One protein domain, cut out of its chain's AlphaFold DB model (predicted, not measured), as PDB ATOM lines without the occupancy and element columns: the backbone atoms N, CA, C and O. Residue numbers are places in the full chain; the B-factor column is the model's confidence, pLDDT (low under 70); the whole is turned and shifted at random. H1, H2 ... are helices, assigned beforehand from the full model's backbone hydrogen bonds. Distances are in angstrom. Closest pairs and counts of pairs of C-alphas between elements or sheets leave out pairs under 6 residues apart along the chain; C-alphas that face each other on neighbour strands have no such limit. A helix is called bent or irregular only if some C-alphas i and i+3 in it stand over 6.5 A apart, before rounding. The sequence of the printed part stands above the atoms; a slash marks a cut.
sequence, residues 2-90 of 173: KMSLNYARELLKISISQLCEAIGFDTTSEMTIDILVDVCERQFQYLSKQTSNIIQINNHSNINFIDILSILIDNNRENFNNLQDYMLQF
ATOM      1  N   LYS A   2      53.827  -0.768 -30.292       65.88
ATOM      2  CA  LYS A   2      54.505   0.175 -29.371       65.88
ATOM      3  C   LYS A   2      53.737   1.494 -29.151       65.88
ATOM      4  O   LYS A   2      53.612   1.951 -28.028       65.88
ATOM      5  N   MET A   3      53.148   2.052 -30.212       70.31
ATOM      6  CA  MET A   3      52.404   3.319 -30.144       70.31
ATOM      7  C   MET A   3      51.056   3.211 -29.407       70.31
ATOM      8  O   MET A   3      50.669   4.144 -28.715       70.31
ATOM      9  N   SER A   4      50.365   2.069 -29.506       77.62
ATOM     10  CA  SER A   4      49.104   1.833 -28.785       77.62
ATOM     11  C   SER A   4      49.332   1.569 -27.296       77.62
ATOM     12  O   SER A   4      48.549   2.026 -26.472       77.62
ATOM     13  N   LEU A   5      50.421   0.876 -26.946       83.00
ATOM     14  CA  LEU A   5      50.810   0.657 -25.549       83.00
ATOM     15  C   LEU A   5      51.203   1.966 -24.860       83.00
ATOM     16  O   LEU A   5      50.766   2.213 -23.743       83.00
ATOM     17  N   ASN A   6      51.950   2.833 -25.549       87.00
ATOM     18  CA  ASN A   6      52.274   4.153 -25.009       87.00
ATOM     19  C   ASN A   6      51.008   4.981 -24.749       87.00
ATOM     20  O   ASN A   6      50.914   5.603 -23.703       87.00
ATOM     21  N   TYR A   7      50.009   4.944 -25.639       87.75
ATOM     22  CA  TYR A   7      48.740   5.642 -25.405       87.75
ATOM     23  C   TYR A   7      48.017   5.147 -24.143       87.75
ATOM     24  O   TYR A   7      47.578   5.956 -23.332       87.75
ATOM     25  N   ALA A   8      47.940   3.828 -23.938       87.31
ATOM     26  CA  ALA A   8      47.345   3.260 -22.726       87.31
ATOM     27  C   ALA A   8      48.107   3.676 -21.455       87.31
ATOM     28  O   ALA A   8      47.493   3.970 -20.431       87.31
ATOM     29  N   ARG A   9      49.438   3.752 -21.537       91.31
ATOM     30  CA  ARG A   9      50.288   4.209 -20.436       91.31
ATOM     31  C   ARG A   9      50.065   5.685 -20.097       91.31
ATOM     32  O   ARG A   9      49.952   6.022 -18.924       91.31
ATOM     33  N   GLU A  10      49.930   6.548 -21.104       90.31
ATOM     34  CA  GLU A  10      49.582   7.962 -20.894       90.31
ATOM     35  C   GLU A  10      48.186   8.121 -20.274       90.31
ATOM     36  O   GLU A  10      48.000   8.932 -19.369       90.31
ATOM     37  N   LEU A  11      47.206   7.309 -20.689       90.12
ATOM     38  CA  LEU A  11      45.885   7.303 -20.050       90.12
ATOM     39  C   LEU A  11      45.972   6.919 -18.569       90.12
ATOM     40  O   LEU A  11      45.361   7.580 -17.731       90.12
ATOM     41  N   LEU A  12      46.768   5.899 -18.234       91.62
ATOM     42  CA  LEU A  12      46.984   5.493 -16.845       91.62
ATOM     43  C   LEU A  12      47.672   6.600 -16.029       91.62
ATOM     44  O   LEU A  12      47.296   6.834 -14.881       91.62
ATOM     45  N   LYS A  13      48.624   7.323 -16.634       92.25
ATOM     46  CA  LYS A  13      49.274   8.498 -16.035       92.25
ATOM     47  C   LYS A  13      48.246   9.577 -15.682       92.25
ATOM     48  O   LYS A  13      48.238  10.049 -14.548       92.25
ATOM     49  N   ILE A  14      47.325   9.889 -16.600       90.44
ATOM     50  CA  ILE A  14      46.228  10.843 -16.367       90.44
ATOM     51  C   ILE A  14      45.319  10.370 -15.225       90.44
ATOM     52  O   ILE A  14      45.047  11.149 -14.314       90.44
ATOM     53  N   SER A  15      44.880   9.106 -15.227       89.94
ATOM     54  CA  SER A  15      44.030   8.559 -14.158       89.94
ATOM     55  C   SER A  15      44.684   8.661 -12.777       89.94
ATOM     56  O   SER A  15      44.023   9.010 -11.802       89.94
ATOM     57  N   ILE A  16      45.988   8.384 -12.682       91.44
ATOM     58  CA  ILE A  16      46.732   8.494 -11.421       91.44
ATOM     59  C   ILE A  16      46.837   9.956 -10.986       91.44
ATOM     60  O   ILE A  16      46.624  10.251  -9.813       91.44
ATOM     61  N   SER A  17      47.097  10.885 -11.911       89.44
ATOM     62  CA  SER A  17      47.095  12.317 -11.602       89.44
ATOM     63  C   SER A  17      45.742  12.790 -11.062       89.44
ATOM     64  O   SER A  17      45.717  13.512 -10.068       89.44
ATOM     65  N   GLN A  18      44.627  12.331 -11.638       88.12
ATOM     66  CA  GLN A  18      43.284  12.638 -11.128       88.12
ATOM     67  C   GLN A  18      43.041  12.069  -9.727       88.12
ATOM     68  O   GLN A  18      42.386  12.698  -8.901       88.12
ATOM     69  N   LEU A  19      43.569  10.879  -9.441       88.00
ATOM     70  CA  LEU A  19      43.483  10.275  -8.114       88.00
ATOM     71  C   LEU A  19      44.280  11.107  -7.096       88.00
ATOM     72  O   LEU A  19      43.783  11.399  -6.009       88.00
ATOM     73  N   CYS A  20      45.482  11.558  -7.463       89.06
ATOM     74  CA  CYS A  20      46.270  12.472  -6.638       89.06
ATOM     75  C   CYS A  20      45.532  13.796  -6.377       89.06
ATOM     76  O   CYS A  20      45.499  14.253  -5.236       89.06
ATOM     77  N   GLU A  21      44.896  14.377  -7.396       86.69
ATOM     78  CA  GLU A  21      44.066  15.578  -7.253       86.69
ATOM     79  C   GLU A  21      42.877  15.333  -6.309       86.69
ATOM     80  O   GLU A  21      42.637  16.123  -5.400       86.69
ATOM     81  N   ALA A  22      42.189  14.194  -6.443       84.75
ATOM     82  CA  ALA A  22      41.061  13.821  -5.589       84.75
ATOM     83  C   ALA A  22      41.448  13.626  -4.113       84.75
ATOM     84  O   ALA A  22      40.639  13.891  -3.225       84.75
ATOM     85  N   ILE A  23      42.677  13.177  -3.838       87.56
ATOM     86  CA  ILE A  23      43.215  13.099  -2.470       87.56
ATOM     87  C   ILE A  23      43.575  14.497  -1.927       87.56
ATOM     88  O   ILE A  23      43.605  14.688  -0.711       87.56
ATOM     89  N   GLY A  24      43.818  15.478  -2.803       87.19
ATOM     90  CA  GLY A  24      44.195  16.849  -2.442       87.19
ATOM     91  C   GLY A  24      45.690  17.152  -2.579       87.19
ATOM     92  O   GLY A  24      46.206  18.016  -1.873       87.19
ATOM     93  N   PHE A  25      46.417  16.435  -3.444       88.62
ATOM     94  CA  PHE A  25      47.797  16.794  -3.776       88.62
ATOM     95  C   PHE A  25      47.829  17.955  -4.783       88.62
ATOM     96  O   PHE A  25      47.488  17.767  -5.946       88.62
ATOM     97  N   ASP A  26      48.320  19.124  -4.363       84.31
ATOM     98  CA  ASP A  26      48.434  20.309  -5.234       84.31
ATOM     99  C   ASP A  26      49.568  20.206  -6.267       84.31
ATOM    100  O   ASP A  26      49.486  20.761  -7.362       84.31
ATOM    101  N   THR A  27      50.658  19.511  -5.930       86.81
ATOM    102  CA  THR A  27      51.793  19.298  -6.839       86.81
ATOM    103  C   THR A  27      52.359  17.901  -6.658       86.81
ATOM    104  O   THR A  27      52.468  17.389  -5.545       86.81
ATOM    105  N   THR A  28      52.726  17.268  -7.768       85.06
ATOM    106  CA  THR A  28      53.320  15.931  -7.785       85.06
ATOM    107  C   THR A  28      54.504  15.904  -8.746       85.06
ATOM    108  O   THR A  28      54.534  16.622  -9.745       85.06
ATOM    109  N   SER A  29      55.523  15.109  -8.415       91.12
ATOM    110  CA  SER A  29      56.684  14.911  -9.284       91.12
ATOM    111  C   SER A  29      56.332  13.940 -10.406       91.12
ATOM    112  O   SER A  29      55.793  12.862 -10.146       91.12
ATOM    113  N   GLU A  30      56.700  14.285 -11.639       90.00
ATOM    114  CA  GLU A  30      56.469  13.435 -12.811       90.00
ATOM    115  C   GLU A  30      57.093  12.041 -12.640       90.00
ATOM    116  O   GLU A  30      56.434  11.035 -12.888       90.00
ATOM    117  N   MET A  31      58.313  11.974 -12.096       93.25
ATOM    118  CA  MET A  31      59.001  10.706 -11.834       93.25
ATOM    119  C   MET A  31      58.226   9.818 -10.850       93.25
ATOM    120  O   MET A  31      58.218   8.597 -10.984       93.25
ATOM    121  N   THR A  32      57.572  10.415  -9.851       92.56
ATOM    122  CA  THR A  32      56.769   9.662  -8.878       92.56
ATOM    123  C   THR A  32      55.527   9.081  -9.538       92.56
ATOM    124  O   THR A  32      55.204   7.921  -9.289       92.56
ATOM    125  N   ILE A  33      54.862   9.849 -10.405       93.12
ATOM    126  CA  ILE A  33      53.715   9.350 -11.166       93.12
ATOM    127  C   ILE A  33      54.156   8.213 -12.095       93.12
ATOM    128  O   ILE A  33      53.500   7.178 -12.118       93.12
ATOM    129  N   ASP A  34      55.285   8.350 -12.796       93.44
ATOM    130  CA  ASP A  34      55.789   7.300 -13.690       93.44
ATOM    131  C   ASP A  34      56.084   5.986 -12.940       93.44
ATOM    132  O   ASP A  34      55.767   4.902 -13.430       93.44
ATOM    133  N   ILE A  35      56.617   6.067 -11.714       95.62
ATOM    134  CA  ILE A  35      56.817   4.890 -10.853       95.62
ATOM    135  C   ILE A  35      55.473   4.285 -10.425       95.62
ATOM    136  O   ILE A  35      55.328   3.061 -10.404       95.62
ATOM    137  N   LEU A  36      54.483   5.110 -10.073       94.19
ATOM    138  CA  LEU A  36      53.148   4.622  -9.712       94.19
ATOM    139  C   LEU A  36      52.469   3.926 -10.895       94.19
ATOM    140  O   LEU A  36      51.878   2.865 -10.708       94.19
ATOM    141  N   VAL A  37      52.622   4.466 -12.105       94.94
ATOM    142  CA  VAL A  37      52.183   3.830 -13.355       94.94
ATOM    143  C   VAL A  37      52.807   2.437 -13.486       94.94
ATOM    144  O   VAL A  37      52.074   1.467 -13.671       94.94
ATOM    145  N   ASP A  38      54.125   2.301 -13.302       94.75
ATOM    146  CA  ASP A  38      54.814   1.000 -13.374       94.75
ATOM    147  C   ASP A  38      54.312  -0.006 -12.325       94.75
ATOM    148  O   ASP A  38      54.147  -1.199 -12.606       94.75
ATOM    149  N   VAL A  39      54.059   0.463 -11.101       94.94
ATOM    150  CA  VAL A  39      53.512  -0.370 -10.023       94.94
ATOM    151  C   VAL A  39      52.092  -0.826 -10.364       94.94
ATOM    152  O   VAL A  39      51.787  -2.012 -10.214       94.94
ATOM    153  N   CYS A  40      51.242   0.074 -10.858       93.44
ATOM    154  CA  CYS A  40      49.879  -0.237 -11.282       93.44
ATOM    155  C   CYS A  40      49.858  -1.240 -12.442       93.44
ATOM    156  O   CYS A  40      49.132  -2.231 -12.372       93.44
ATOM    157  N   GLU A  41      50.693  -1.052 -13.467       93.25
ATOM    158  CA  GLU A  41      50.816  -1.997 -14.584       93.25
ATOM    159  C   GLU A  41      51.201  -3.399 -14.096       93.25
ATOM    160  O   GLU A  41      50.562  -4.394 -14.457       93.25
ATOM    161  N   ARG A  42      52.210  -3.495 -13.220       93.75
ATOM    162  CA  ARG A  42      52.628  -4.776 -12.636       93.75
ATOM    163  C   ARG A  42      51.523  -5.395 -11.779       93.75
ATOM    164  O   ARG A  42      51.362  -6.617 -11.796       93.75
ATOM    165  N   GLN A  43      50.755  -4.585 -11.056       91.06
ATOM    166  CA  GLN A  43      49.641  -5.067 -10.246       91.06
ATOM    167  C   GLN A  43      48.503  -5.614 -11.119       91.06
ATOM    168  O   GLN A  43      47.988  -6.693 -10.828       91.06
ATOM    169  N   PHE A  44      48.151  -4.945 -12.220       91.12
ATOM    170  CA  PHE A  44      47.144  -5.448 -13.159       91.12
ATOM    171  C   PHE A  44      47.579  -6.752 -13.828       91.12
ATOM    172  O   PHE A  44      46.786  -7.690 -13.923       91.12
ATOM    173  N   GLN A  45      48.849  -6.866 -14.225       92.69
ATOM    174  CA  GLN A  45      49.395  -8.118 -14.761       92.69
ATOM    175  C   GLN A  45      49.343  -9.249 -13.731       92.69
ATOM    176  O   GLN A  45      48.980 -10.381 -14.059       92.69
ATOM    177  N   TYR A  46      49.684  -8.946 -12.477       91.44
ATOM    178  CA  TYR A  46      49.593  -9.907 -11.387       91.44
ATOM    179  C   TYR A  46      48.151 -10.389 -11.186       91.44
ATOM    180  O   TYR A  46      47.915 -11.596 -11.183       91.44
ATOM    181  N   LEU A  47      47.183  -9.470 -11.103       89.00
ATOM    182  CA  LEU A  47      45.762  -9.800 -10.953       89.00
ATOM    183  C   LEU A  47      45.235 -10.617 -12.136       89.00
ATOM    184  O   LEU A  47      44.564 -11.626 -11.928       89.00
ATOM    185  N   SER A  48      45.589 -10.244 -13.366       90.06
ATOM    186  CA  SER A  48      45.202 -10.983 -14.571       90.06
ATOM    187  C   SER A  48      45.705 -12.431 -14.536       90.06
ATOM    188  O   SER A  48      44.950 -13.361 -14.836       90.06
ATOM    189  N   LYS A  49      46.945 -12.651 -14.078       91.75
ATOM    190  CA  LYS A  49      47.519 -13.993 -13.933       91.75
ATOM    191  C   LYS A  49      46.805 -14.819 -12.862       91.75
ATOM    192  O   LYS A  49      46.490 -15.977 -13.115       91.75
ATOM    193  N   GLN A  50      46.527 -14.236 -11.693       90.75
ATOM    194  CA  GLN A  50      45.780 -14.930 -10.634       90.75
ATOM    195  C   GLN A  50      44.375 -15.308 -11.101       90.75
ATOM    196  O   GLN A  50      43.936 -16.440 -10.918       90.75
ATOM    197  N   THR A  51      43.714 -14.379 -11.785       89.00
ATOM    198  CA  THR A  51      42.367 -14.592 -12.307       89.00
ATOM    199  C   THR A  51      42.354 -15.701 -13.355       89.00
ATOM    200  O   THR A  51      41.555 -16.624 -13.264       89.00
ATOM    201  N   SER A  52      43.311 -15.687 -14.285       89.69
ATOM    202  CA  SER A  52      43.462 -16.741 -15.296       89.69
ATOM    203  C   SER A  52      43.680 -18.117 -14.666       89.69
ATOM    204  O   SER A  52      43.078 -19.095 -15.101       89.69
ATOM    205  N   ASN A  53      44.497 -18.195 -13.612       90.06
ATOM    206  CA  ASN A  53      44.735 -19.445 -12.898       90.06
ATOM    207  C   ASN A  53      43.457 -19.971 -12.233       90.06
ATOM    208  O   ASN A  53      43.186 -21.165 -12.297       90.06
ATOM    209  N   ILE A  54      42.655 -19.103 -11.617       87.69
ATOM    210  CA  ILE A  54      41.435 -19.526 -10.919       87.69
ATOM    211  C   ILE A  54      40.346 -19.964 -11.887       87.69
ATOM    212  O   ILE A  54      39.719 -20.993 -11.655       87.69
ATOM    213  N   ILE A  55      40.186 -19.272 -13.017       89.69
ATOM    214  CA  ILE A  55      39.296 -19.718 -14.097       89.69
ATOM    215  C   ILE A  55      39.682 -21.130 -14.556       89.69
ATOM    216  O   ILE A  55      38.814 -21.987 -14.720       89.69
ATOM    217  N   GLN A  56      40.986 -21.382 -14.727       88.38
ATOM    218  CA  GLN A  56      41.504 -22.690 -15.130       88.38
ATOM    219  C   GLN A  56      41.256 -23.765 -14.067       88.38
ATOM    220  O   GLN A  56      40.855 -24.871 -14.414       88.38
ATOM    221  N   ILE A  57      41.450 -23.449 -12.783       88.88
ATOM    222  CA  ILE A  57      41.186 -24.377 -11.670       88.88
ATOM    223  C   ILE A  57      39.691 -24.710 -11.579       88.88
ATOM    224  O   ILE A  57      39.325 -25.872 -11.402       88.88
ATOM    225  N   ASN A  58      38.829 -23.708 -11.752       84.75
ATOM    226  CA  ASN A  58      37.378 -23.846 -11.632       84.75
ATOM    227  C   ASN A  58      36.715 -24.361 -12.926       84.75
ATOM    228  O   ASN A  58      35.504 -24.581 -12.951       84.75
ATOM    229  N   ASN A  59      37.490 -24.587 -13.998       85.94
ATOM    230  CA  ASN A  59      37.013 -24.963 -15.337       85.94
ATOM    231  C   ASN A  59      35.878 -24.056 -15.855       85.94
ATOM    232  O   ASN A  59      34.975 -24.503 -16.565       85.94
ATOM    233  N   HIS A  60      35.895 -22.779 -15.475       82.06
ATOM    234  CA  HIS A  60      34.948 -21.786 -15.970       82.06
ATOM    235  C   HIS A  60      35.456 -21.190 -17.290       82.06
ATOM    236  O   HIS A  60      36.652 -21.174 -17.555       82.06
ATOM    237  N   SER A  61      34.553 -20.716 -18.151       79.75
ATOM    238  CA  SER A  61      34.931 -19.941 -19.345       79.75
ATOM    239  C   SER A  61      35.013 -18.442 -19.056       79.75
ATOM    240  O   SER A  61      35.769 -17.730 -19.710       79.75
ATOM    241  N   ASN A  62      34.255 -17.981 -18.058       83.88
ATOM    242  CA  ASN A  62      34.104 -16.583 -17.688       83.88
ATOM    243  C   ASN A  62      34.357 -16.399 -16.191       83.88
ATOM    244  O   ASN A  62      34.080 -17.290 -15.392       83.88
ATOM    245  N   ILE A  63      34.833 -15.214 -15.827       85.00
ATOM    246  CA  ILE A  63      35.070 -14.818 -14.437       85.00
ATOM    247  C   ILE A  63      33.745 -14.450 -13.776       85.00
ATOM    248  O   ILE A  63      32.999 -13.628 -14.313       85.00
ATOM    249  N   ASN A  64      33.480 -15.003 -12.594       86.25
ATOM    250  CA  ASN A  64      32.391 -14.557 -11.735       86.25
ATOM    251  C   ASN A  64      32.908 -13.598 -10.645       86.25
ATOM    252  O   ASN A  64      34.083 -13.602 -10.282       86.25
ATOM    253  N   PHE A  65      32.015 -12.795 -10.066       86.19
ATOM    254  CA  PHE A  65      32.320 -11.914  -8.938       86.19
ATOM    255  C   PHE A  65      32.884 -12.679  -7.730       86.19
ATOM    256  O   PHE A  65      33.781 -12.188  -7.052       86.19
ATOM    257  N   ILE A  66      32.396 -13.900  -7.485       85.62
ATOM    258  CA  ILE A  66      32.859 -14.749  -6.377       85.62
ATOM    259  C   ILE A  66      34.333 -15.140  -6.562       85.62
ATOM    260  O   ILE A  66      35.080 -15.117  -5.588       85.62
ATOM    261  N   ASP A  67      34.766 -15.421  -7.796       86.25
ATOM    262  CA  ASP A  67      36.167 -15.750  -8.099       86.25
ATOM    263  C   ASP A  67      37.085 -14.542  -7.844       86.25
ATOM    264  O   ASP A  67      38.195 -14.674  -7.334       86.25
ATOM    265  N   ILE A  68      36.612 -13.334  -8.164       85.50
ATOM    266  CA  ILE A  68      37.337 -12.089  -7.873       85.50
ATOM    267  C   ILE A  68      37.417 -11.872  -6.359       85.50
ATOM    268  O   ILE A  68      38.480 -11.537  -5.836       85.50
ATOM    269  N   LEU A  69      36.317 -12.098  -5.639       85.94
ATOM    270  CA  LEU A  69      36.277 -11.969  -4.186       85.94
ATOM    271  C   LEU A  69      37.252 -12.946  -3.512       85.94
ATOM    272  O   LEU A  69      37.987 -12.536  -2.615       85.94
ATOM    273  N   SER A  70      37.323 -14.203  -3.969       84.50
ATOM    274  CA  SER A  70      38.275 -15.178  -3.424       84.50
ATOM    275  C   SER A  70      39.723 -14.759  -3.671       84.50
ATOM    276  O   SER A  70      40.525 -14.794  -2.743       84.50
ATOM    277  N   ILE A  71      40.046 -14.264  -4.874       86.69
ATOM    278  CA  ILE A  71      41.380 -13.720  -5.191       86.69
ATOM    279  C   ILE A  71      41.756 -12.610  -4.223       86.69
ATOM    280  O   ILE A  71      42.890 -12.540  -3.751       86.69
ATOM    281  N   LEU A  72      40.834 -11.688  -3.977       82.88
ATOM    282  CA  LEU A  72      41.145 -10.511  -3.190       82.88
ATOM    283  C   LEU A  72      41.271 -10.830  -1.693       82.88
ATOM    284  O   LEU A  72      42.150 -10.266  -1.036       82.88
ATOM    285  N   ILE A  73      40.459 -11.761  -1.182       81.75
ATOM    286  CA  ILE A  73      40.561 -12.276   0.190       81.75
ATOM    287  C   ILE A  73      41.887 -13.021   0.382       81.75
ATOM    288  O   ILE A  73      42.633 -12.696   1.304       81.75
ATOM    289  N   ASP A  74      42.227 -13.952  -0.513       82.50
ATOM    290  CA  ASP A  74      43.451 -14.761  -0.408       82.50
ATOM    291  C   ASP A  74      44.723 -13.907  -0.470       82.50
ATOM    292  O   ASP A  74      45.740 -14.219   0.155       82.50
ATOM    293  N   ASN A  75      44.672 -12.786  -1.191       76.00
ATOM    294  CA  ASN A  75      45.798 -11.869  -1.297       76.00
ATOM    295  C   ASN A  75      45.987 -10.967  -0.058       76.00
ATOM    296  O   ASN A  75      46.959 -10.208  -0.037       76.00
ATOM    297  N   ASN A  76      45.133 -11.051   0.977       61.38
ATOM    298  CA  ASN A  76      45.242 -10.316   2.253       61.38
ATOM    299  C   ASN A  76      45.414  -8.788   2.107       61.38
ATOM    300  O   ASN A  76      45.976  -8.136   2.990       61.38
ATOM    301  N   ARG A  77      44.994  -8.197   0.981       61.25
ATOM    302  CA  ARG A  77      45.291  -6.783   0.689       61.25
ATOM    303  C   ARG A  77      44.203  -5.810   1.116       61.25
ATOM    304  O   ARG A  77      44.529  -4.644   1.302       61.25
ATOM    305  N   GLU A  78      42.959  -6.248   1.318       59.66
ATOM    306  CA  GLU A  78      41.853  -5.324   1.599       59.66
ATOM    307  C   GLU A  78      40.814  -5.900   2.572       59.66
ATOM    308  O   GLU A  78      40.291  -6.998   2.391       59.66
ATOM    309  N   ASN A  79      40.456  -5.107   3.588       63.62
ATOM    310  CA  ASN A  79      39.223  -5.303   4.343       63.62
ATOM    311  C   ASN A  79      38.053  -4.841   3.461       63.62
ATOM    312  O   ASN A  79      37.687  -3.665   3.480       63.62
ATOM    313  N   PHE A  80      37.453  -5.771   2.709       66.56
ATOM    314  CA  PHE A  80      36.294  -5.524   1.831       66.56
ATOM    315  C   PHE A  80      35.126  -4.814   2.511       66.56
ATOM    316  O   PHE A  80      34.342  -4.137   1.849       66.56
ATOM    317  N   ASN A  81      35.036  -4.926   3.835       70.38
ATOM    318  CA  ASN A  81      34.004  -4.286   4.643       70.38
ATOM    319  C   ASN A  81      33.938  -2.763   4.436       70.38
ATOM    320  O   ASN A  81      32.862  -2.194   4.570       70.38
ATOM    321  N   ASN A  82      35.050  -2.122   4.060       75.25
ATOM    322  CA  ASN A  82      35.121  -0.668   3.900       75.25
ATOM    323  C   ASN A  82      35.016  -0.215   2.435       75.25
ATOM    324  O   ASN A  82      35.050   0.983   2.164       75.25
ATOM    325  N   LEU A  83      34.914  -1.138   1.471       78.81
ATOM    326  CA  LEU A  83      34.929  -0.807   0.039       78.81
ATOM    327  C   LEU A  83      33.748   0.106  -0.329       78.81
ATOM    328  O   LEU A  83      33.899   1.050  -1.101       78.81
ATOM    329  N   GLN A  84      32.596  -0.109   0.311       81.50
ATOM    330  CA  GLN A  84      31.423   0.750   0.161       81.50
ATOM    331  C   GLN A  84      31.707   2.203   0.576       81.50
ATOM    332  O   GLN A  84      31.312   3.130  -0.130       81.50
ATOM    333  N   ASP A  85      32.420   2.408   1.684       82.75
ATOM    334  CA  ASP A  85      32.774   3.745   2.173       82.75
ATOM    335  C   ASP A  85      33.799   4.416   1.250       82.75
ATOM    336  O   ASP A  85      33.685   5.604   0.941       82.75
ATOM    337  N   TYR A  86      34.746   3.637   0.723       78.19
ATOM    338  CA  TYR A  86      35.684   4.103  -0.298       78.19
ATOM    339  C   TYR A  86      34.965   4.546  -1.580       78.19
ATOM    340  O   TYR A  86      35.267   5.613  -2.112       78.19
ATOM    341  N   MET A  87      33.971   3.791  -2.057       81.31
ATOM    342  CA  MET A  87      33.175   4.187  -3.228       81.31
ATOM    343  C   MET A  87      32.411   5.498  -3.010       81.31
ATOM    344  O   MET A  87      32.232   6.268  -3.953       81.31
ATOM    345  N   LEU A  88      31.960   5.760  -1.781       81.19
ATOM    346  CA  LEU A  88      31.281   7.008  -1.434       81.19
ATOM    347  C   LEU A  88      32.249   8.197  -1.383       81.19
ATOM    348  O   LEU A  88      31.875   9.298  -1.790       81.19
ATOM    349  N   GLN A  89      33.481   7.984  -0.912       77.00
ATOM    350  CA  GLN A  89      34.516   9.019  -0.845       77.00
ATOM    351  C   GLN A  89      34.991   9.441  -2.240       77.00
ATOM    352  O   GLN A  89      35.070  10.631  -2.542       77.00
ATOM    353  N   PHE A  90      35.258   8.470  -3.109       68.44
ATOM    354  CA  PHE A  90      35.684   8.698  -4.487       68.44
ATOM    355  C   PHE A  90      34.467   8.682  -5.420       68.44
ATOM    356  O   PHE A  90      34.358   7.845  -6.317       68.44
TER     357      PHE A  90
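This is residues 2 to 90 of the 173 residues of the protein "Hypothetical protein" of Rotaria sp. Silwood2 (UniProt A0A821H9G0). An open, loose frame of helices is built on one long helix, H2: H1 crosses it near the end where H2 begins, H3 packs on it toward the other end, and H4 touches no helix. Residues 2 to 8 of H1 and 81 to 88 of H4 stick out. You have 89 printed residues, with four named helices in the order H1, H2, H3, H4, no named strand, and the class all helix. The whole is loose, with a radius of gyration of the C-alphas of 16.0 A, and flat, spanning 46 by 38 by 18 A.

Find C-alpha 2 at (54.505, 0.175, -29.371); from there H1, residues 2 to 23, runs 31.9 A. H2, residues 30 to 58, begins at C-alpha 30 at (56.469, 13.435, -12.811) and runs 41.9 A. Next come H3, residues 65 to 74, 14.3 A, and H4, residues 80 to 89, 14.9 A, ending at C-alpha 89 at (34.516, 9.019, -0.845). H4 is irregular: C-alphas 81 and 84 are 7.2 A apart.

Look at residues 9 to 17 of H1, which touch residues 33 to 37 of H2; the closest C-alphas, Lys 13 and Val 37, are 6.1 A apart. Their lines are about perpendicular, at 74 degrees. Residues 50 to 55 of H2 touch H3, closest at the C-alphas of Ile 54 and Asp 67, 7.1 A, at a steep tilt of 67 degrees, opposite ways. H4 is apart from H1 and H2, and only just apart from H3, at 8.2 A between closest C-alphas. In H1, H2 and H3 every O i to N i+4 pair is within hydrogen-bond range; in H4, 4 of 6 are.

The C-alphas farthest apart, Asp 26 and Asn 59, are 47.8 A apart. The printed part has no cut; the link from H3 to H4 is tight, the other two short. Look for pLDDT under 70 at residues 2, 76 to 80 and 90.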